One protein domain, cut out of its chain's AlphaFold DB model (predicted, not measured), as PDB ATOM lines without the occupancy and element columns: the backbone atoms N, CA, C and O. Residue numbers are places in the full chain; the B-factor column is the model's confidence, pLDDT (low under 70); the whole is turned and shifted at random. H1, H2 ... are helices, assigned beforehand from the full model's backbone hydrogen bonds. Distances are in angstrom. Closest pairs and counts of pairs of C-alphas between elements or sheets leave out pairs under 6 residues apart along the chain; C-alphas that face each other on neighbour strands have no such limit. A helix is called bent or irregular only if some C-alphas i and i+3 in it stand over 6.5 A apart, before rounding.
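This is residues 9 to 164 of the 408 residues of an uncharacterized protein of Trichoderma asperellum (UniProt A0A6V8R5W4). The helices make a U: one tall arm is H3 with H1 side by side with it, the other tall arm is H10, and shorter helices, H5, H6 and H8 among them, form the base between the two arms. H4 sits on the inner side of the first arm, while H11 crosses H10 at the other end of the model and runs alongside H9. The printed part has 156 residues with eleven named helices, H1 to H11 in chain order, and no named strand; the class is all helix, and the packing is mostly crossed. The whole is compact, with a radius of gyration of the C-alphas of 15.9 A and spans of 43 by 34 by 24 A.

Begin with the longest helix, H3, residues 29 to 47: find C-alpha 29 at (146.773, 153.860, 158.505), and from there it runs 27.1 A to C-alpha 47 at (124.224, 156.800, 143.679). Before it come H1, residues 9 to 20, 16.6 A long, and H2, residues 22 to 26, which is irregular, with C-alphas 22 and 25 7.2 A apart. After it look for H4 at residues 56 to 63, H5 at 66 to 76, 15.2 A long, and H6 at 78 to 87, 14.3 A long. H7 holds residues 91 to 94, H8 residues 99 to 106, and H9 residues 111 to 123 over 18.8 A. H10, residues 129 to 146, runs 25.8 A, and H11, residues 156 to 163, ends at C-alpha 163, (131.148, 126.386, 146.113).

Start again at H3, which touches H1 at a shallow tilt of 30 degrees, opposite ways; their closest C-alphas are those of Ala 15 and Leu 39, 4.9 A apart. With residues 29 to 36 alone H3 touches H5, at a steep tilt of 57 degrees, and the closest C-alphas, of Pro 29 and Gly 76, are 4.4 A apart. With residues 40 to 44 alone it only just touches H4, with 3 pairs of C-alphas within 8 A, the closest being those of Arg 40 and Phe 56 at 6.7 A. H2 is close to H3 but not clearly touching, at 6.6 A between the C-alphas of Leu 24 and Ile 32. Move on to H8, which touches H5 about perpendicular at 84 degrees, with the C-alphas of Ala 70 and Trp 100 closest at 6.0 A. H8 also touches H6, where the C-alphas of Leu 81 and Pro 99 are closest at 6.7 A. H6 touches H9 at a steep tilt of 44 degrees, closest at the C-alphas of Tyr 87 and Ala 114, 5.4 A. H7 touches residues 117 to 121 of H9, closest at the C-alphas of Ala 91 and Thr 118, 6.8 A. H9 and H11 touch and run the same way at a shallow tilt of 5 degrees, with the C-alphas of Arg 113 and Pro 156 5.2 A apart as the closest. H11 touches H10 at a steep tilt of 58 degrees, the closest C-alphas being those of Asn 139 and Asp 158 at 5.2 A. H3 and H10 are apart. In the backbone, every O i to N i+4 pair is within hydrogen-bond range in H1, H3, H4, H5, H6, H9 and H10; the count is 3 of 4 in H8, 2 of 4 in H11 and 0 of 1 in H2, where 1 of 2 O i to N i+3 pairs is within range, and H7 is too short for an i+4 pair.

The two C-alphas farthest apart are those of Asp 23 and Asn 164, at 45.8 A. The printed part has no cut and no long link; the links from H3 to H4 and from H10 to H11 are short, and the others are tight. The mean pLDDT of the printed part is 92.1, and residue 49 is the one printed residue under 70.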
ATOM      1  N   ASP A   9     126.438 165.900 146.468       79.19
ATOM      2  CA  ASP A   9     127.484 166.042 145.456       79.19
ATOM      3  C   ASP A   9     128.742 166.712 146.042       79.19
ATOM      4  O   ASP A   9     129.849 166.187 145.924       79.19
ATOM      5  N   ASP A  10     128.559 167.767 146.849       86.88
ATOM      6  CA  ASP A  10     129.659 168.441 147.561       86.88
ATOM      7  C   ASP A  10     130.425 167.490 148.499       86.88
ATOM      8  O   ASP A  10     131.632 167.634 148.714       86.88
ATOM      9  N   ARG A  11     129.739 166.499 149.088       91.00
ATOM     10  CA  ARG A  11     130.379 165.500 149.963       91.00
ATOM     11  C   ARG A  11     131.260 164.538 149.176       91.00
ATOM     12  O   ARG A  11     132.324 164.170 149.674       91.00
ATOM     13  N   LEU A  12     130.817 164.122 147.991       94.06
ATOM     14  CA  LEU A  12     131.573 163.217 147.131       94.06
ATOM     15  C   LEU A  12     132.831 163.901 146.602       94.06
ATOM     16  O   LEU A  12     133.914 163.326 146.705       94.06
ATOM     17  N   GLU A  13     132.715 165.139 146.123       94.69
ATOM     18  CA  GLU A  13     133.868 165.910 145.649       94.69
ATOM     19  C   GLU A  13     134.872 166.181 146.775       94.69
ATOM     20  O   GLU A  13     136.059 165.892 146.623       94.69
ATOM     21  N   LYS A  14     134.410 166.571 147.969       95.12
ATOM     22  CA  LYS A  14     135.295 166.732 149.134       95.12
ATOM     23  C   LYS A  14     136.019 165.434 149.513       95.12
ATOM     24  O   LYS A  14     137.185 165.458 149.907       95.12
ATOM     25  N   ALA A  15     135.344 164.287 149.420       96.38
ATOM     26  CA  ALA A  15     135.972 162.999 149.692       96.38
ATOM     27  C   ALA A  15     137.000 162.621 148.611       96.38
ATOM     28  O   ALA A  15     138.061 162.091 148.941       96.38
ATOM     29  N   LYS A  16     136.738 162.938 147.334       96.56
ATOM     30  CA  LYS A  16     137.717 162.776 146.246       96.56
ATOM     31  C   LYS A  16     138.949 163.647 146.471       96.56
ATOM     32  O   LYS A  16     140.062 163.153 146.324       96.56
ATOM     33  N   GLU A  17     138.770 164.908 146.859       96.12
ATOM     34  CA  GLU A  17     139.871 165.817 147.192       96.12
ATOM     35  C   GLU A  17     140.725 165.272 148.341       96.12
ATOM     36  O   GLU A  17     141.949 165.238 148.234       96.12
ATOM     37  N   ALA A  18     140.094 164.767 149.407       95.62
ATOM     38  CA  ALA A  18     140.806 164.137 150.517       95.62
ATOM     39  C   ALA A  18     141.628 162.925 150.051       95.62
ATOM     40  O   ALA A  18     142.793 162.783 150.426       95.62
ATOM     41  N   ILE A  19     141.051 162.090 149.181       96.75
ATOM     42  CA  ILE A  19     141.748 160.946 148.592       96.75
ATOM     43  C   ILE A  19     142.863 161.369 147.642       96.75
ATOM     44  O   ILE A  19     143.852 160.651 147.570       96.75
ATOM     45  N   ASN A  20     142.758 162.508 146.959       95.69
ATOM     46  CA  ASN A  20     143.780 163.040 146.051       95.69
ATOM     47  C   ASN A  20     144.826 163.931 146.733       95.69
ATOM     48  O   ASN A  20     145.822 164.283 146.103       95.69
ATOM     49  N   SER A  21     144.653 164.239 148.018       95.44
ATOM     50  CA  SER A  21     145.614 165.021 148.793       95.44
ATOM     51  C   SER A  21     147.012 164.399 148.759       95.44
ATOM     52  O   SER A  21     147.178 163.188 148.952       95.44
ATOM     53  N   SER A  22     148.033 165.224 148.527       91.56
ATOM     54  CA  SER A  22     149.441 164.806 148.557       91.56
ATOM     55  C   SER A  22     149.837 164.244 149.923       91.56
ATOM     56  O   SER A  22     150.566 163.258 149.999       91.56
ATOM     57  N   ASP A  23     149.263 164.808 150.986       93.94
ATOM     58  CA  ASP A  23     149.627 164.508 152.372       93.94
ATOM     59  C   ASP A  23     148.902 163.269 152.914       93.94
ATOM     60  O   ASP A  23     149.137 162.869 154.053       93.94
ATOM     61  N   LEU A  24     147.997 162.655 152.137       95.19
ATOM     62  CA  LEU A  24     147.200 161.503 152.579       95.19
ATOM     63  C   LEU A  24     148.089 160.373 153.113       95.19
ATOM     64  O   LEU A  24     147.794 159.781 154.148       95.19
ATOM     65  N   PHE A  25     149.188 160.092 152.413       95.00
ATOM     66  CA  PHE A  25     150.095 158.989 152.735       95.00
ATOM     67  C   PHE A  25     151.089 159.307 153.855       95.00
ATOM     68  O   PHE A  25     151.828 158.419 154.270       95.00
ATOM     69  N   GLU A  26     151.108 160.546 154.343       94.44
ATOM     70  CA  GLU A  26     151.877 160.946 155.527       94.44
ATOM     71  C   GLU A  26     151.071 160.754 156.822       94.44
ATOM     72  O   GLU A  26     151.584 160.950 157.924       94.44
ATOM     73  N   LYS A  27     149.786 160.397 156.704       94.56
ATOM     74  CA  LYS A  27     148.883 160.165 157.834       94.56
ATOM     75  C   LYS A  27     148.939 158.718 158.317       94.56
ATOM     76  O   LYS A  27     149.555 157.848 157.706       94.56
ATOM     77  N   THR A  28     148.276 158.466 159.443       95.38
ATOM     78  CA  THR A  28     148.182 157.123 160.018       95.38
ATOM     79  C   THR A  28     147.354 156.186 159.125       95.38
ATOM     80  O   THR A  28     146.457 156.651 158.411       95.38
ATOM     81  N   PRO A  29     147.601 154.864 159.177       95.19
ATOM     82  CA  PRO A  29     146.773 153.860 158.505       95.19
ATOM     83  C   PRO A  29     145.268 154.031 158.750       95.19
ATOM     84  O   PRO A  29     144.467 153.920 157.823       95.19
ATOM     85  N   GLU A  30     144.884 154.358 159.986       95.25
ATOM     86  CA  GLU A  30     143.493 154.550 160.398       95.25
ATOM     87  C   GLU A  30     142.854 155.736 159.673       95.25
ATOM     88  O   GLU A  30     141.727 155.626 159.197       95.25
ATOM     89  N   TYR A  31     143.592 156.839 159.520       96.38
ATOM     90  CA  TYR A  31     143.113 158.004 158.782       96.38
ATOM     91  C   TYR A  31     142.931 157.696 157.291       96.38
ATOM     92  O   TYR A  31     141.932 158.084 156.691       96.38
ATOM     93  N   ILE A  32     143.878 156.970 156.684       96.44
ATOM     94  CA  ILE A  32     143.786 156.552 155.275       96.44
ATOM     95  C   ILE A  32     142.542 155.678 155.066       96.44
ATOM     96  O   ILE A  32     141.785 155.884 154.114       96.44
ATOM     97  N   LYS A  33     142.309 154.730 155.980       95.50
ATOM     98  CA  LYS A  33     141.126 153.870 155.975       95.50
ATOM     99  C   LYS A  33     139.837 154.681 156.113       95.50
ATOM    100  O   LYS A  33     138.928 154.498 155.306       95.50
ATOM    101  N   GLU A  34     139.778 155.604 157.071       95.81
ATOM    102  CA  GLU A  34     138.618 156.471 157.294       95.81
ATOM    103  C   GLU A  34     138.306 157.329 156.060       95.81
ATOM    104  O   GLU A  34     137.150 157.405 155.640       95.81
ATOM    105  N   ALA A  35     139.327 157.924 155.434       96.50
ATOM    106  CA  ALA A  35     139.169 158.703 154.208       96.50
ATOM    107  C   ALA A  35     138.613 157.846 153.056       96.50
ATOM    108  O   ALA A  35     137.717 158.281 152.329       96.50
ATOM    109  N   TRP A  36     139.092 156.605 152.914       96.94
ATOM    110  CA  TRP A  36     138.604 155.667 151.900       96.94
ATOM    111  C   TRP A  36     137.150 155.242 152.137       96.94
ATOM    112  O   TRP A  36     136.334 155.228 151.212       96.94
ATOM    113  N   GLU A  37     136.785 154.946 153.384       94.88
ATOM    114  CA  GLU A  37     135.409 154.611 153.761       94.88
ATOM    115  C   GLU A  37     134.467 155.816 153.653       94.88
ATOM    116  O   GLU A  37     133.288 155.659 153.329       94.88
ATOM    117  N   ALA A  38     134.958 157.032 153.905       95.25
ATOM    118  CA  ALA A  38     134.205 158.262 153.688       95.25
ATOM    119  C   ALA A  38     133.896 158.471 152.199       95.25
ATOM    120  O   ALA A  38     132.751 158.772 151.860       95.25
ATOM    121  N   LEU A  39     134.870 158.232 151.312       96.56
ATOM    122  CA  LEU A  39     134.659 158.257 149.863       96.56
ATOM    123  C   LEU A  39     133.605 157.233 149.428       96.56
ATOM    124  O   LEU A  39     132.678 157.586 148.702       96.56
ATOM    125  N   ARG A  40     133.712 155.984 149.902       94.62
ATOM    126  CA  ARG A  40     132.731 154.930 149.603       94.62
ATOM    127  C   ARG A  40     131.323 155.329 150.038       94.62
ATOM    128  O   ARG A  40     130.399 155.266 149.233       94.62
ATOM    129  N   ARG A  41     131.161 155.791 151.280       92.94
ATOM    130  CA  ARG A  41     129.856 156.217 151.814       92.94
ATOM    131  C   ARG A  41     129.277 157.406 151.054       92.94
ATOM    132  O   ARG A  41     128.080 157.425 150.795       92.94
ATOM    133  N   ALA A  42     130.107 158.385 150.689       94.31
ATOM    134  CA  ALA A  42     129.664 159.522 149.887       94.31
ATOM    135  C   ALA A  42     129.187 159.068 148.500       94.31
ATOM    136  O   ALA A  42     128.125 159.489 148.051       94.31
ATOM    137  N   TYR A  43     129.921 158.153 147.862       94.25
ATOM    138  CA  TYR A  43     129.537 157.579 146.577       94.25
ATOM    139  C   TYR A  43     128.206 156.825 146.650       94.25
ATOM    140  O   TYR A  43     127.297 157.087 145.861       94.25
ATOM    141  N   GLU A  44     128.071 155.906 147.606       90.88
ATOM    142  CA  GLU A  44     126.860 155.101 147.786       90.88
ATOM    143  C   GLU A  44     125.650 155.985 148.131       90.88
ATOM    144  O   GLU A  44     124.562 155.766 147.606       90.88
ATOM    145  N   ALA A  45     125.835 157.045 148.926       89.94
ATOM    146  CA  ALA A  45     124.774 158.009 149.215       89.94
ATOM    147  C   ALA A  45     124.301 158.751 147.953       89.94
ATOM    148  O   ALA A  45     123.097 158.874 147.743       89.94
ATOM    149  N   THR A  46     125.223 159.193 147.092       89.31
ATOM    150  CA  THR A  46     124.890 159.920 145.854       89.31
ATOM    151  C   THR A  46     124.265 159.020 144.785       89.31
ATOM    152  O   THR A  46     123.430 159.476 144.010       89.31
ATOM    153  N   THR A  47     124.635 157.738 144.743       86.19
ATOM    154  CA  THR A  47     124.224 156.800 143.679       86.19
ATOM    155  C   THR A  47     123.070 155.875 144.050       86.19
ATOM    156  O   THR A  47     122.509 155.230 143.171       86.19
ATOM    157  N   SER A  48     122.665 155.847 145.321       73.31
ATOM    158  CA  SER A  48     121.631 154.950 145.867       73.31
ATOM    159  C   SER A  48     120.262 154.970 145.164       73.31
ATOM    160  O   SER A  48     119.422 154.137 145.483       73.31
ATOM    161  N   HIS A  49     120.008 155.913 144.250       66.56
ATOM    162  CA  HIS A  49     118.720 156.109 143.568       66.56
ATOM    163  C   HIS A  49     118.807 155.931 142.039       66.56
ATOM    164  O   HIS A  49     117.832 156.196 141.341       66.56
ATOM    165  N   SER A  50     119.965 155.530 141.506       75.81
ATOM    166  CA  SER A  50     120.209 155.425 140.064       75.81
ATOM    167  C   SER A  50     120.592 153.999 139.674       75.81
ATOM    168  O   SER A  50     121.682 153.536 140.014       75.81
ATOM    169  N   ASP A  51     119.735 153.338 138.894       71.50
ATOM    170  CA  ASP A  51     119.957 151.971 138.396       71.50
ATOM    171  C   ASP A  51     121.160 151.863 137.435       71.50
ATOM    172  O   ASP A  51     121.754 150.795 137.295       71.50
ATOM    173  N   ASP A  52     121.582 152.978 136.831       81.38
ATOM    174  CA  ASP A  52     122.682 153.019 135.858       81.38
ATOM    175  C   ASP A  52     124.078 153.204 136.492       81.38
ATOM    176  O   ASP A  52     125.082 153.360 135.788       81.38
ATOM    177  N   CYS A  53     124.187 153.219 137.825       85.06
ATOM    178  CA  CYS A  53     125.467 153.451 138.493       85.06
ATOM    179  C   CYS A  53     126.328 152.182 138.605       85.06
ATOM    180  O   CYS A  53     125.885 151.115 139.028       85.06
ATOM    181  N   LEU A  54     127.617 152.320 138.276       90.81
ATOM    182  CA  LEU A  54     128.606 151.260 138.479       90.81
ATOM    183  C   LEU A  54     128.767 150.934 139.976       90.81
ATOM    184  O   LEU A  54     128.669 151.813 140.820       90.81
ATOM    185  N   PRO A  55     129.104 149.694 140.355       90.88
ATOM    186  CA  PRO A  55     129.455 149.412 141.742       90.88
ATOM    187  C   PRO A  55     130.737 150.168 142.129       90.88
ATOM    188  O   PRO A  55     131.667 150.270 141.321       90.88
ATOM    189  N   PHE A  56     130.820 150.629 143.385       93.88
ATOM    190  CA  PHE A  56     131.931 151.451 143.892       93.88
ATOM    191  C   PHE A  56     133.334 150.962 143.478       93.88
ATOM    192  O   PHE A  56     134.103 151.781 142.980       93.88
ATOM    193  N   PRO A  57     133.693 149.662 143.583       95.50
ATOM    194  CA  PRO A  57     135.004 149.168 143.153       95.50
ATOM    195  C   PRO A  57     135.334 149.467 141.687       95.50
ATOM    196  O   PRO A  57     136.463 149.828 141.366       95.50
ATOM    197  N   ARG A  58     134.349 149.330 140.788       95.12
ATOM    198  CA  ARG A  58     134.524 149.597 139.354       95.12
ATOM    199  C   ARG A  58     134.580 151.093 139.087       95.12
ATOM    200  O   ARG A  58     135.424 151.531 138.318       95.12
ATOM    201  N   TRP A  59     133.720 151.865 139.749       96.38
ATOM    202  CA  TRP A  59     133.756 153.321 139.669       96.38
ATOM    203  C   TRP A  59     135.105 153.879 140.141       96.38
ATOM    204  O   TRP A  59     135.721 154.658 139.424       96.38
ATOM    205  N   ALA A  60     135.617 153.427 141.287       97.00
ATOM    206  CA  ALA A  60     136.883 153.896 141.841       97.00
ATOM    207  C   ALA A  60     138.058 153.668 140.875       97.00
ATOM    208  O   ALA A  60     138.866 154.572 140.683       97.00
ATOM    209  N   LEU A  61     138.111 152.509 140.207       96.12
ATOM    210  CA  LEU A  61     139.129 152.211 139.188       96.12
ATOM    211  C   LEU A  61     139.070 153.144 137.968       96.12
ATOM    212  O   LEU A  61     140.074 153.308 137.289       96.12
ATOM    213  N   LEU A  62     137.915 153.751 137.681       95.81
ATOM    214  CA  LEU A  62     137.775 154.747 136.614       95.81
ATOM    215  C   LEU A  62     138.128 156.165 137.076       95.81
ATOM    216  O   LEU A  62     138.375 157.027 136.240       95.81
ATOM    217  N   GLN A  63     138.086 156.430 138.383       95.88
ATOM    218  CA  GLN A  63     138.299 157.768 138.939       95.88
ATOM    219  C   GLN A  63     139.730 158.013 139.409       95.88
ATOM    220  O   GLN A  63     140.183 159.155 139.395       95.88
ATOM    221  N   PHE A  64     140.430 156.971 139.851       96.62
ATOM    222  CA  PHE A  64     141.759 157.096 140.437       96.62
ATOM    223  C   PHE A  64     142.747 156.166 139.744       96.62
ATOM    224  O   PHE A  64     142.405 155.064 139.318       96.62
ATOM    225  N   GLU A  65     144.006 156.595 139.693       96.19
ATOM    226  CA  GLU A  65     145.100 155.756 139.216       96.19
ATOM    227  C   GLU A  65     145.216 154.480 140.059       96.19
ATOM    228  O   GLU A  65     145.119 154.506 141.292       96.19
ATOM    229  N   HIS A  66     145.468 153.351 139.393       95.62
ATOM    230  CA  HIS A  66     145.553 152.047 140.053       95.62
ATOM    231  C   HIS A  66     146.629 152.019 141.144       95.62
ATOM    232  O   HIS A  66     146.395 151.465 142.216       95.62
ATOM    233  N   GLU A  67     147.779 152.653 140.903       96.38
ATOM    234  CA  GLU A  67     148.875 152.747 141.874       96.38
ATOM    235  C   GLU A  67     148.446 153.481 143.147       96.38
ATOM    236  O   GLU A  67     148.786 153.065 144.257       96.38
ATOM    237  N   ARG A  68     147.634 154.536 143.005       96.50
ATOM    238  CA  ARG A  68     147.111 155.293 144.141       96.50
ATOM    239  C   ARG A  68     146.162 154.440 144.977       96.50
ATOM    240  O   ARG A  68     146.308 154.402 146.198       96.50
ATOM    241  N   ILE A  69     145.234 153.725 144.336       97.75
ATOM    242  CA  ILE A  69     144.310 152.805 145.020       97.75
ATOM    243  C   ILE A  69     145.088 151.691 145.725       97.75
ATOM    244  O   ILE A  69     144.847 151.421 146.902       97.75
ATOM    245  N   ALA A  70     146.048 151.072 145.033       97.50
ATOM    246  CA  ALA A  70     146.892 150.032 145.605       97.50
ATOM    247  C   ALA A  70     147.617 150.549 146.855       97.50
ATOM    248  O   ALA A  70     147.571 149.904 147.900       97.50
ATOM    249  N   LYS A  71     148.207 151.749 146.795       97.31
ATOM    250  CA  LYS A  71     148.893 152.374 147.934       97.31
ATOM    251  C   LYS A  71     147.951 152.667 149.107       97.31
ATOM    252  O   LYS A  71     148.320 152.405 150.250       97.31
ATOM    253  N   ILE A  72     146.737 153.156 148.842       97.19
ATOM    254  CA  ILE A  72     145.699 153.362 149.872       97.19
ATOM    255  C   ILE A  72     145.386 152.045 150.581       97.19
ATOM    256  O   ILE A  72     145.343 152.002 151.808       97.19
ATOM    257  N   ILE A  73     145.205 150.961 149.827       97.19
ATOM    258  CA  ILE A  73     144.860 149.651 150.383       97.19
ATOM    259  C   ILE A  73     146.041 149.040 151.142       97.19
ATOM    260  O   ILE A  73     145.858 148.564 152.257       97.19
ATOM    261  N   HIS A  74     147.257 149.108 150.598       96.25
ATOM    262  CA  HIS A  74     148.452 148.604 151.273       96.25
ATOM    263  C   HIS A  74     148.703 149.286 152.616       96.25
ATOM    264  O   HIS A  74     149.088 148.616 153.568       96.25
ATOM    265  N   LEU A  75     148.464 150.596 152.714       95.94
ATOM    266  CA  LEU A  75     148.689 151.337 153.953       95.94
ATOM    267  C   LEU A  75     147.492 151.259 154.909       95.94
ATOM    268  O   LEU A  75     147.688 151.044 156.100       95.94
ATOM    269  N   GLY A  76     146.260 151.401 154.412       95.50
ATOM    270  CA  GLY A  76     145.050 151.437 155.243       95.50
ATOM    271  C   GLY A  76     144.498 150.063 155.643       95.50
ATOM    272  O   GLY A  76     143.800 149.953 156.648       95.50
ATOM    273  N   TYR A  77     144.815 149.011 154.882       95.31
ATOM    274  CA  TYR A  77     144.239 147.665 155.024       95.31
ATOM    275  C   TYR A  77     145.316 146.566 155.075       95.31
ATOM    276  O   TYR A  77     145.076 145.421 154.690       95.31
ATOM    277  N   TYR A  78     146.514 146.888 155.577       94.12
ATOM    278  CA  TYR A  78     147.639 145.941 155.659       94.12
ATOM    279  C   TYR A  78     147.300 144.649 156.422       94.12
ATOM    280  O   TYR A  78     147.784 143.577 156.066       94.12
ATOM    281  N   LYS A  79     146.440 144.725 157.450       93.88
ATOM    282  CA  LYS A  79     146.001 143.547 158.219       93.88
ATOM    283  C   LYS A  79     145.173 142.595 157.362       93.88
ATOM    284  O   LYS A  79     145.419 141.395 157.385       93.88
ATOM    285  N   ASP A  80     144.219 143.123 156.598       93.12
ATOM    286  CA  ASP A  80     143.367 142.324 155.716       93.12
ATOM    287  C   ASP A  80     144.170 141.685 154.577       93.12
ATOM    288  O   ASP A  80     143.922 140.538 154.209       93.12
ATOM    289  N   LEU A  81     145.174 142.396 154.053       93.81
ATOM    290  CA  LEU A  81     146.128 141.834 153.096       93.81
ATOM    291  C   LEU A  81     146.920 140.673 153.706       93.81
ATOM    292  O   LEU A  81     146.979 139.605 153.105       93.81
ATOM    293  N   GLY A  82     147.441 140.836 154.926       92.88
ATOM    294  CA  GLY A  82     148.137 139.759 155.632       92.88
ATOM    295  C   GLY A  82     147.243 138.544 155.904       92.88
ATOM    296  O   GLY A  82     147.697 137.405 155.807       92.88
ATOM    297  N   LEU A  83     145.951 138.751 156.186       92.69
ATOM    298  CA  LEU A  83     144.983 137.655 156.321       92.69
ATOM    299  C   LEU A  83     144.740 136.937 154.988       92.69
ATOM    300  O   LEU A  83     144.659 135.709 154.963       92.69
ATOM    301  N   LEU A  84     144.630 137.680 153.888       93.56
ATOM    302  CA  LEU A  84     144.485 137.097 152.558       93.56
ATOM    303  C   LEU A  84     145.709 136.243 152.197       93.56
ATOM    304  O   LEU A  84     145.545 135.101 151.778       93.56
ATOM    305  N   GLU A  85     146.914 136.760 152.432       93.12
ATOM    306  CA  GLU A  85     148.176 136.049 152.194       93.12
ATOM    307  C   GLU A  85     148.309 134.795 153.072       93.12
ATOM    308  O   GLU A  85     148.721 133.745 152.587       93.12
ATOM    309  N   ALA A  86     147.910 134.863 154.344       92.94
ATOM    310  CA  ALA A  86     148.019 133.736 155.267       92.94
ATOM    311  C   ALA A  86     146.992 132.620 154.999       92.94
ATOM    312  O   ALA A  86     147.313 131.437 155.116       92.94
ATOM    313  N   TYR A  87     145.746 132.976 154.672       92.56
ATOM    314  CA  TYR A  87     144.630 132.018 154.611       92.56
ATOM    315  C   TYR A  87     144.172 131.670 153.191       92.56
ATOM    316  O   TYR A  87     143.449 130.682 153.014       92.56
ATOM    317  N   ALA A  88     144.592 132.442 152.189       93.50
ATOM    318  CA  ALA A  88     144.363 132.168 150.774       93.50
ATOM    319  C   ALA A  88     145.583 132.542 149.903       93.50
ATOM    320  O   ALA A  88     145.440 133.305 148.944       93.50
ATOM    321  N   PRO A  89     146.778 131.984 150.191       92.00
ATOM    322  CA  PRO A  89     148.036 132.379 149.543       92.00
ATOM    323  C   PRO A  89     148.024 132.223 148.018       92.00
ATOM    324  O   PRO A  89     148.658 132.999 147.314       92.00
ATOM    325  N   SER A  90     147.285 131.245 147.489       93.12
ATOM    326  CA  SER A  90     147.201 130.987 146.048       93.12
ATOM    327  C   SER A  90     146.112 131.795 145.338       93.12
ATOM    328  O   SER A  90     145.931 131.633 144.135       93.12
ATOM    329  N   ALA A  91     145.337 132.626 146.045       93.44
ATOM    330  CA  ALA A  91     144.184 133.300 145.452       93.44
ATOM    331  C   ALA A  91     144.559 134.334 144.394       93.44
ATOM    332  O   ALA A  91     143.902 134.397 143.357       93.44
ATOM    333  N   SER A  92     145.602 135.121 144.643       92.88
ATOM    334  CA  SER A  92     146.095 136.124 143.696       92.88
ATOM    335  C   SER A  92     146.619 135.489 142.412       92.88
ATOM    336  O   SER A  92     146.226 135.910 141.329       92.88
ATOM    337  N   GLU A  93     147.451 134.451 142.536       93.38
ATOM    338  CA  GLU A  93     148.008 133.704 141.402       93.38
ATOM    339  C   GLU A  93     146.899 133.019 140.601       93.38
ATOM    340  O   GLU A  93     146.830 133.147 139.384       93.38
ATOM    341  N   HIS A  94     145.988 132.331 141.287       94.62
ATOM    342  CA  HIS A  94     144.958 131.550 140.621       94.62
ATOM    343  C   HIS A  94     143.915 132.411 139.899       94.62
ATOM    344  O   HIS A  94     143.430 132.036 138.835       94.62
ATOM    345  N   LEU A  95     143.552 133.557 140.478       95.19
ATOM    346  CA  LEU A  95     142.565 134.474 139.903       95.19
ATOM    347  C   LEU A  95     143.203 135.561 139.023       95.19
ATOM    348  O   LEU A  95     142.479 136.450 138.572       95.19
ATOM    349  N   ASP A  96     144.521 135.485 138.807       95.88
ATOM    350  CA  ASP A  96     145.342 136.420 138.028       95.88
ATOM    351  C   ASP A  96     145.087 137.894 138.394       95.88
ATOM    352  O   ASP A  96     144.775 138.758 137.570       95.88
ATOM    353  N   VAL A  97     145.137 138.189 139.695       95.69
ATOM    354  CA  VAL A  97     144.906 139.539 140.217       95.69
ATOM    355  C   VAL A  97     145.785 139.859 141.415       95.69
ATOM    356  O   VAL A  97     146.084 139.027 142.266       95.69
ATOM    357  N   GLN A  98     146.131 141.137 141.537       95.88
ATOM    358  CA  GLN A  98     146.870 141.642 142.686       95.88
ATOM    359  C   GLN A  98     146.036 141.550 143.986       95.88
ATOM    360  O   GLN A  98     144.842 141.875 143.956       95.88
ATOM    361  N   PRO A  99     146.642 141.197 145.140       95.44
ATOM    362  CA  PRO A  99     145.945 141.022 146.424       95.44
ATOM    363  C   PRO A  99     145.056 142.204 146.844       95.44
ATOM    364  O   PRO A  99     143.935 142.017 147.321       95.44
ATOM    365  N   TRP A 100     145.501 143.441 146.595       96.38
ATOM    366  CA  TRP A 100     144.733 144.645 146.929       96.38
ATOM    367  C   TRP A 100     143.373 144.713 146.224       96.38
ATOM    368  O   TRP A 100     142.438 145.321 146.754       96.38
ATOM    369  N   ARG A 101     143.205 144.058 145.065       96.88
ATOM    370  CA  ARG A 101     141.914 144.030 144.361       96.88
ATOM    371  C   ARG A 101     140.858 143.284 145.162       96.88
ATOM    372  O   ARG A 101     139.696 143.678 145.126       96.88
ATOM    373  N   PHE A 102     141.230 142.264 145.930       96.12
ATOM    374  CA  PHE A 102     140.262 141.570 146.769       96.12
ATOM    375  C   PHE A 102     139.710 142.502 147.855       96.12
ATOM    376  O   PHE A 102     138.500 142.563 148.044       96.12
ATOM    377  N   ILE A 103     140.564 143.300 148.500       95.12
ATOM    378  CA  ILE A 103     140.123 144.278 149.506       95.12
ATOM    379  C   ILE A 103     139.254 145.365 148.866       95.12
ATOM    380  O   ILE A 103     138.194 145.698 149.390       95.12
ATOM    381  N   LEU A 104     139.632 145.867 147.686       96.12
ATOM    382  CA  LEU A 104     138.826 146.851 146.961       96.12
ATOM    383  C   LEU A 104     137.389 146.350 146.720       96.12
ATOM    384  O   LEU A 104     136.416 147.048 147.030       96.12
ATOM    385  N   PHE A 105     137.260 145.139 146.171       95.75
ATOM    386  CA  PHE A 105     135.980 144.583 145.733       95.75
ATOM    387  C   PHE A 105     135.143 144.013 146.882       95.75
ATOM    388  O   PHE A 105     133.920 144.154 146.862       95.75
ATOM    389  N   PHE A 106     135.783 143.440 147.901       92.50
ATOM    390  CA  PHE A 106     135.117 142.790 149.034       92.50
ATOM    391  C   PHE A 106     135.156 143.601 150.341       92.50
ATOM    392  O   PHE A 106     134.696 143.128 151.380       92.50
ATOM    393  N   ASN A 107     135.640 144.844 150.267       85.56
ATOM    394  CA  ASN A 107     135.809 145.828 151.342       85.56
ATOM    395  C   ASN A 107     136.899 145.483 152.375       85.56
ATOM    396  O   ASN A 107     137.789 146.285 152.621       85.56
ATOM    397  N   TYR A 108     136.837 144.295 152.964       86.06
ATOM    398  CA  TYR A 108     137.811 143.760 153.921       86.06
ATOM    399  C   TYR A 108     137.755 142.232 153.864       86.06
ATOM    400  O   TYR A 108     136.787 141.696 153.322       86.06
ATOM    401  N   ILE A 109     138.755 141.508 154.370       85.81
ATOM    402  CA  ILE A 109     138.775 140.037 154.300       85.81
ATOM    403  C   ILE A 109     139.153 139.474 155.653       85.81
ATOM    404  O   ILE A 109     140.316 139.402 156.030       85.81
ATOM    405  N   GLU A 110     138.141 139.004 156.368       88.81
ATOM    406  CA  GLU A 110     138.357 138.222 157.578       88.81
ATOM    407  C   GLU A 110     138.850 136.814 157.238       88.81
ATOM    408  O   GLU A 110     138.561 136.257 156.171       88.81
ATOM    409  N   GLN A 111     139.495 136.187 158.220       89.38
ATOM    410  CA  GLN A 111     139.963 134.804 158.171       89.38
ATOM    411  C   GLN A 111     138.906 133.828 157.626       89.38
ATOM    412  O   GLN A 111     139.214 132.995 156.774       89.38
ATOM    413  N   GLY A 112     137.650 133.943 158.075       88.50
ATOM    414  CA  GLY A 112     136.561 133.075 157.620       88.50
ATOM    415  C   GLY A 112     136.304 133.175 156.113       88.50
ATOM    416  O   GLY A 112     136.096 132.158 155.458       88.50
ATOM    417  N   ARG A 113     136.381 134.380 155.537       91.06
ATOM    418  CA  ARG A 113     136.182 134.603 154.096       91.06
ATOM    419  C   ARG A 113     137.394 134.165 153.281       91.06
ATOM    420  O   ARG A 113     137.215 133.505 152.261       91.06
ATOM    421  N   ALA A 114     138.608 134.430 153.764       91.31
ATOM    422  CA  ALA A 114     139.835 133.944 153.130       91.31
ATOM    423  C   ALA A 114     139.877 132.406 153.054       91.31
ATOM    424  O   ALA A 114     140.129 131.842 151.992       91.31
ATOM    425  N   ARG A 115     139.515 131.703 154.136       92.06
ATOM    426  CA  ARG A 115     139.426 130.231 154.125       92.06
ATOM    427  C   ARG A 115     138.431 129.713 153.082       92.06
ATOM    428  O   ARG A 115     138.709 128.727 152.402       92.06
ATOM    429  N   VAL A 116     137.283 130.376 152.929       93.94
ATOM    430  CA  VAL A 116     136.290 129.983 151.919       93.94
ATOM    431  C   VAL A 116     136.797 130.260 150.500       93.94
ATOM    432  O   VAL A 116     136.578 129.420 149.631       93.94
ATOM    433  N   LEU A 117     137.525 131.358 150.262       93.88
ATOM    434  CA  LEU A 117     138.157 131.632 148.962       93.88
ATOM    435  C   LEU A 117     139.063 130.479 148.515       93.88
ATOM    436  O   LEU A 117     138.944 130.021 147.381       93.88
ATOM    437  N   THR A 118     139.885 129.940 149.418       92.75
ATOM    438  CA  THR A 118     140.725 128.762 149.140       92.75
ATOM    439  C   THR A 118     139.901 127.553 148.686       92.75
ATOM    440  O   THR A 118     140.298 126.839 147.766       92.75
ATOM    441  N   ASN A 119     138.732 127.330 149.289       93.88
ATOM    442  CA  ASN A 119     137.839 126.242 148.890       93.88
ATOM    443  C   ASN A 119     137.201 126.487 147.518       93.88
ATOM    444  O   ASN A 119     137.102 125.547 146.731       93.88
ATOM    445  N   ILE A 120     136.803 127.729 147.218       94.19
ATOM    446  CA  ILE A 120     136.261 128.098 145.902       94.19
ATOM    447  C   ILE A 120     137.302 127.824 144.819       94.19
ATOM    448  O   ILE A 120     136.999 127.139 143.850       94.19
ATOM    449  N   ILE A 121     138.535 128.295 145.016       93.81
ATOM    450  CA  ILE A 121     139.645 128.130 144.069       93.81
ATOM    451  C   ILE A 121     139.928 126.651 143.790       93.81
ATOM    452  O   ILE A 121     140.047 126.244 142.638       93.81
ATOM    453  N   LYS A 122     139.969 125.817 144.837       92.62
ATOM    454  CA  LYS A 122     140.173 124.369 144.684       92.62
ATOM    455  C   LYS A 122     139.045 123.695 143.904       92.62
ATOM    456  O   LYS A 122     139.313 122.806 143.104       92.62
ATOM    457  N   LYS A 123     137.793 124.087 144.156       93.62
ATOM    458  CA  LYS A 123     136.619 123.491 143.504       93.62
ATOM    459  C   LYS A 123     136.406 124.007 142.081       93.62
ATOM    460  O   LYS A 123     135.876 123.280 141.252       93.62
ATOM    461  N   ARG A 124     136.790 125.253 141.794       92.69
ATOM    462  CA  ARG A 124     136.464 125.950 140.544       92.69
ATOM    463  C   ARG A 124     137.716 126.568 139.916       92.69
ATOM    464  O   ARG A 124     137.849 127.791 139.912       92.69
ATOM    465  N   PRO A 125     138.598 125.741 139.322       89.50
ATOM    466  CA  PRO A 125     139.924 126.166 138.875       89.50
ATOM    467  C   PRO A 125     139.941 127.104 137.654       89.50
ATOM    468  O   PRO A 125     140.991 127.601 137.264       89.50
ATOM    469  N   TYR A 126     138.792 127.303 137.003       92.94
ATOM    470  CA  TYR A 126     138.642 128.165 135.822       92.94
ATOM    471  C   TYR A 126     137.869 129.454 136.124       92.94
ATOM    472  O   TYR A 126     137.503 130.189 135.208       92.94
ATOM    473  N   LEU A 127     137.547 129.700 137.397       94.00
ATOM    474  CA  LEU A 127     136.806 130.883 137.805       94.00
ATOM    475  C   LEU A 127     137.710 132.113 137.692       94.00
ATOM    476  O   LEU A 127     138.782 132.148 138.277       94.00
ATOM    477  N   THR A 128     137.269 133.146 136.979       95.69
ATOM    478  CA  THR A 128     137.987 134.433 136.938       95.69
ATOM    479  C   THR A 128     137.604 135.318 138.127       95.69
ATOM    480  O   THR A 128     136.509 135.191 138.683       95.69
ATOM    481  N   PHE A 129     138.451 136.289 138.484       96.44
ATOM    482  CA  PHE A 129     138.149 137.236 139.568       96.44
ATOM    483  C   PHE A 129     136.819 137.988 139.373       96.44
ATOM    484  O   PHE A 129     136.049 138.162 140.318       96.44
ATOM    485  N   ASN A 130     136.519 138.414 138.140       94.75
ATOM    486  CA  ASN A 130     135.277 139.133 137.841       94.75
ATOM    487  C   ASN A 130     134.045 138.238 138.021       94.75
ATOM    488  O   ASN A 130     133.066 138.678 138.619       94.75
ATOM    489  N   GLN A 131     134.109 136.984 137.559       95.19
ATOM    490  CA  GLN A 131     133.027 136.017 137.754       95.19
ATOM    491  C   GLN A 131     132.807 135.726 139.240       95.19
ATOM    492  O   GLN A 131     131.669 135.752 139.701       95.19
ATOM    493  N   LEU A 132     133.888 135.526 140.003       95.75
ATOM    494  CA  LEU A 132     133.818 135.354 141.454       95.75
ATOM    495  C   LEU A 132     133.103 136.537 142.122       95.75
ATOM    496  O   LEU A 132     132.188 136.342 142.921       95.75
ATOM    497  N   TYR A 133     133.501 137.764 141.786       95.75
ATOM    498  CA  TYR A 133     132.882 138.963 142.341       95.75
ATOM    499  C   TYR A 133     131.389 139.066 142.001       95.75
ATOM    500  O   TYR A 133     130.577 139.350 142.881       95.75
ATOM    501  N   GLU A 134     131.019 138.823 140.744       94.25
ATOM    502  CA  GLU A 134     129.628 138.877 140.282       94.25
ATOM    503  C   GLU A 134     128.753 137.812 140.951       94.25
ATOM    504  O   GLU A 134     127.620 138.097 141.340       94.25
ATOM    505  N   GLU A 135     129.275 136.601 141.143       95.31
ATOM    506  CA  GLU A 135     128.565 135.540 141.852       95.31
ATOM    507  C   GLU A 135     128.374 135.859 143.336       95.31
ATOM    508  O   GLU A 135     127.256 135.753 143.839       95.31
ATOM    509  N   ILE A 136     129.420 136.315 144.030       94.44
ATOM    510  CA  ILE A 136     129.312 136.707 145.441       94.44
ATOM    511  C   ILE A 136     128.320 137.868 145.595       94.44
ATOM    512  O   ILE A 136     127.506 137.864 146.519       94.44
ATOM    513  N   GLN A 137     128.335 138.846 144.682       92.44
ATOM    514  CA  GLN A 137     127.351 139.933 144.677       92.44
ATOM    515  C   GLN A 137     125.925 139.418 144.477       92.44
ATOM    516  O   GLN A 137     125.021 139.836 145.200       92.44
ATOM    517  N   ARG A 138     125.712 138.481 143.546       93.50
ATOM    518  CA  ARG A 138     124.404 137.848 143.330       93.50
ATOM    519  C   ARG A 138     123.923 137.110 144.580       93.50
ATOM    520  O   ARG A 138     122.758 137.244 144.959       93.50
ATOM    521  N   ASN A 139     124.814 136.376 145.243       93.62
ATOM    522  CA  ASN A 139     124.508 135.641 146.471       93.62
ATOM    523  C   ASN A 139     124.149 136.597 147.615       93.62
ATOM    524  O   ASN A 139     123.128 136.412 148.279       93.62
ATOM    525  N   ARG A 140     124.919 137.680 147.776       91.88
ATOM    526  CA  ARG A 140     124.642 138.752 148.739       91.88
ATOM    527  C   ARG A 140     123.291 139.416 148.479       91.88
ATOM    528  O   ARG A 140     122.502 139.564 149.409       91.88
ATOM    529  N   ALA A 141     122.997 139.788 147.232       89.81
ATOM    530  CA  ALA A 141     121.714 140.384 146.860       89.81
ATOM    531  C   ALA A 141     120.547 139.433 147.166       89.81
ATOM    532  O   ALA A 141     119.569 139.839 147.793       89.81
ATOM    533  N   SER A 142     120.689 138.150 146.826       90.50
ATOM    534  CA  SER A 142     119.690 137.113 147.120       90.50
ATOM    535  C   SER A 142     119.454 136.955 148.625       90.50
ATOM    536  O   SER A 142     118.313 136.842 149.074       90.50
ATOM    537  N   ARG A 143     120.521 136.989 149.434       91.81
ATOM    538  CA  ARG A 143     120.420 136.954 150.899       91.81
ATOM    539  C   ARG A 143     119.677 138.172 151.447       91.81
ATOM    540  O   ARG A 143     118.808 137.999 152.299       91.81
ATOM    541  N   ILE A 144     120.005 139.372 150.969       88.31
ATOM    542  CA  ILE A 144     119.372 140.623 151.414       88.31
ATOM    543  C   ILE A 144     117.887 140.643 151.049       88.31
ATOM    544  O   ILE A 144     117.060 140.970 151.894       88.31
ATOM    545  N   GLN A 145     117.528 140.206 149.842       87.31
ATOM    546  CA  GLN A 145     116.129 140.103 149.418       87.31
ATOM    547  C   GLN A 145     115.327 139.117 150.279       87.31
ATOM    548  O   GLN A 145     114.195 139.407 150.655       87.31
ATOM    549  N   ARG A 146     115.913 137.967 150.640       88.06
ATOM    550  CA  ARG A 146     115.259 136.970 151.510       88.06
ATOM    551  C   ARG A 146     115.152 137.422 152.969       88.06
ATOM    552  O   ARG A 146     114.280 136.945 153.689       88.06
ATOM    553  N   LYS A 147     116.058 138.290 153.427       84.00
ATOM    554  CA  LYS A 147     116.128 138.795 154.805       84.00
ATOM    555  C   LYS A 147     116.350 140.315 154.779       84.00
ATOM    556  O   LYS A 147     117.506 140.742 154.861       84.00
ATOM    557  N   PRO A 148     115.280 141.132 154.711       72.94
ATOM    558  CA  PRO A 148     115.389 142.588 154.547       72.94
ATOM    559  C   PRO A 148     116.138 143.304 155.685       72.94
ATOM    560  O   PRO A 148     116.698 144.369 155.463       72.94
ATOM    561  N   ASN A 149     116.252 142.687 156.868       74.88
ATOM    562  CA  ASN A 149     117.057 143.198 157.990       74.88
ATOM    563  C   ASN A 149     118.501 142.659 158.016       74.88
ATOM    564  O   ASN A 149     119.199 142.785 159.022       74.88
ATOM    565  N   SER A 150     118.953 141.977 156.962       76.19
ATOM    566  CA  SER A 150     120.302 141.415 156.936       76.19
ATOM    567  C   SER A 150     121.352 142.477 156.622       76.19
ATOM    568  O   SER A 150     121.112 143.434 155.888       76.19
ATOM    569  N   ARG A 151     122.549 142.297 157.190       75.38
ATOM    570  CA  ARG A 151     123.669 143.218 156.986       75.38
ATOM    571  C   ARG A 151     124.007 143.335 155.503       75.38
ATOM    572  O   ARG A 151     124.094 142.324 154.797       75.38
ATOM    573  N   THR A 152     124.280 144.564 155.073       81.12
ATOM    574  CA  THR A 152     124.749 144.870 153.721       81.12
ATOM    575  C   THR A 152     126.199 144.442 153.509       81.12
ATOM    576  O   THR A 152     126.673 144.481 152.391       81.12
ATOM    577  N   GLU A 153     126.943 143.998 154.506       87.19
ATOM    578  CA  GLU A 153     128.316 143.520 154.304       87.19
ATOM    579  C   GLU A 153     128.353 142.143 153.625       87.19
ATOM    580  O   GLU A 153     127.386 141.380 153.694       87.19
ATOM    581  N   PHE A 154     129.480 141.814 152.990       89.81
ATOM    582  CA  PHE A 154     129.736 140.461 152.497       89.81
ATOM    583  C   PHE A 154     129.948 139.506 153.671       89.81
ATOM    584  O   PHE A 154     130.844 139.701 154.488       89.81
ATOM    585  N   GLN A 155     129.147 138.450 153.729       90.25
ATOM    586  CA  GLN A 155     129.189 137.438 154.778       90.25
ATOM    587  C   GLN A 155     129.850 136.156 154.254       90.25
ATOM    588  O   GLN A 155     129.746 135.870 153.062       90.25
ATOM    589  N   PRO A 156     130.474 135.319 155.108       90.88
ATOM    590  CA  PRO A 156     131.065 134.045 154.678       90.88
ATOM    591  C   PRO A 156     130.104 133.143 153.890       90.88
ATOM    592  O   PRO A 156     130.529 132.439 152.977       90.88
ATOM    593  N   VAL A 157     128.804 133.191 154.199       90.75
ATOM    594  CA  VAL A 157     127.763 132.452 153.467       90.75
ATOM    595  C   VAL A 157     127.664 132.864 151.992       90.75
ATOM    596  O   VAL A 157     127.436 132.004 151.145       90.75
ATOM    597  N   ASP A 158     127.923 134.135 151.665       93.19
ATOM    598  CA  ASP A 158     127.867 134.650 150.289       93.19
ATOM    599  C   ASP A 158     128.974 134.019 149.420       93.19
ATOM    600  O   ASP A 158     128.762 133.742 148.239       93.19
ATOM    601  N   TYR A 159     130.129 133.726 150.031       93.88
ATOM    602  CA  TYR A 159     131.250 133.012 149.411       93.88
ATOM    603  C   TYR A 159     130.990 131.508 149.356       93.88
ATOM    604  O   TYR A 159     131.229 130.876 148.332       93.88
ATOM    605  N   LYS A 160     130.487 130.914 150.449       94.00
ATOM    606  CA  LYS A 160     130.216 129.468 150.508       94.00
ATOM    607  C   LYS A 160     129.225 129.049 149.423       94.00
ATOM    608  O   LYS A 160     129.399 127.989 148.833       94.00
ATOM    609  N   ALA A 161     128.254 129.902 149.104       92.69
ATOM    610  CA  ALA A 161     127.312 129.666 148.018       92.69
ATOM    611  C   ALA A 161     127.984 129.529 146.631       92.69
ATOM    612  O   ALA A 161     127.460 128.808 145.792       92.69
ATOM    613  N   CYS A 162     129.167 130.113 146.394       91.06
ATOM    614  CA  CYS A 162     129.926 129.921 145.145       91.06
ATOM    615  C   CYS A 162     130.545 128.519 144.999       91.06
ATOM    616  O   CYS A 162     130.939 128.137 143.895       91.06
ATOM    617  N   CYS A 163     130.665 127.770 146.102       87.62
ATOM    618  CA  CYS A 163     131.148 126.386 146.113       87.62
ATOM    619  C   CYS A 163     130.058 125.363 145.790       87.62
ATOM    620  O   CYS A 163     130.385 124.196 145.570       87.62
ATOM    621  N   ASN A 164     128.793 125.777 145.832       82.19
ATOM    622  CA  ASN A 164     127.678 124.939 145.443       82.19
ATOM    623  C   ASN A 164     127.538 125.139 143.939       82.19
ATOM    624  O   ASN A 164     126.988 126.144 143.489       82.19
TER     625      ASN A 164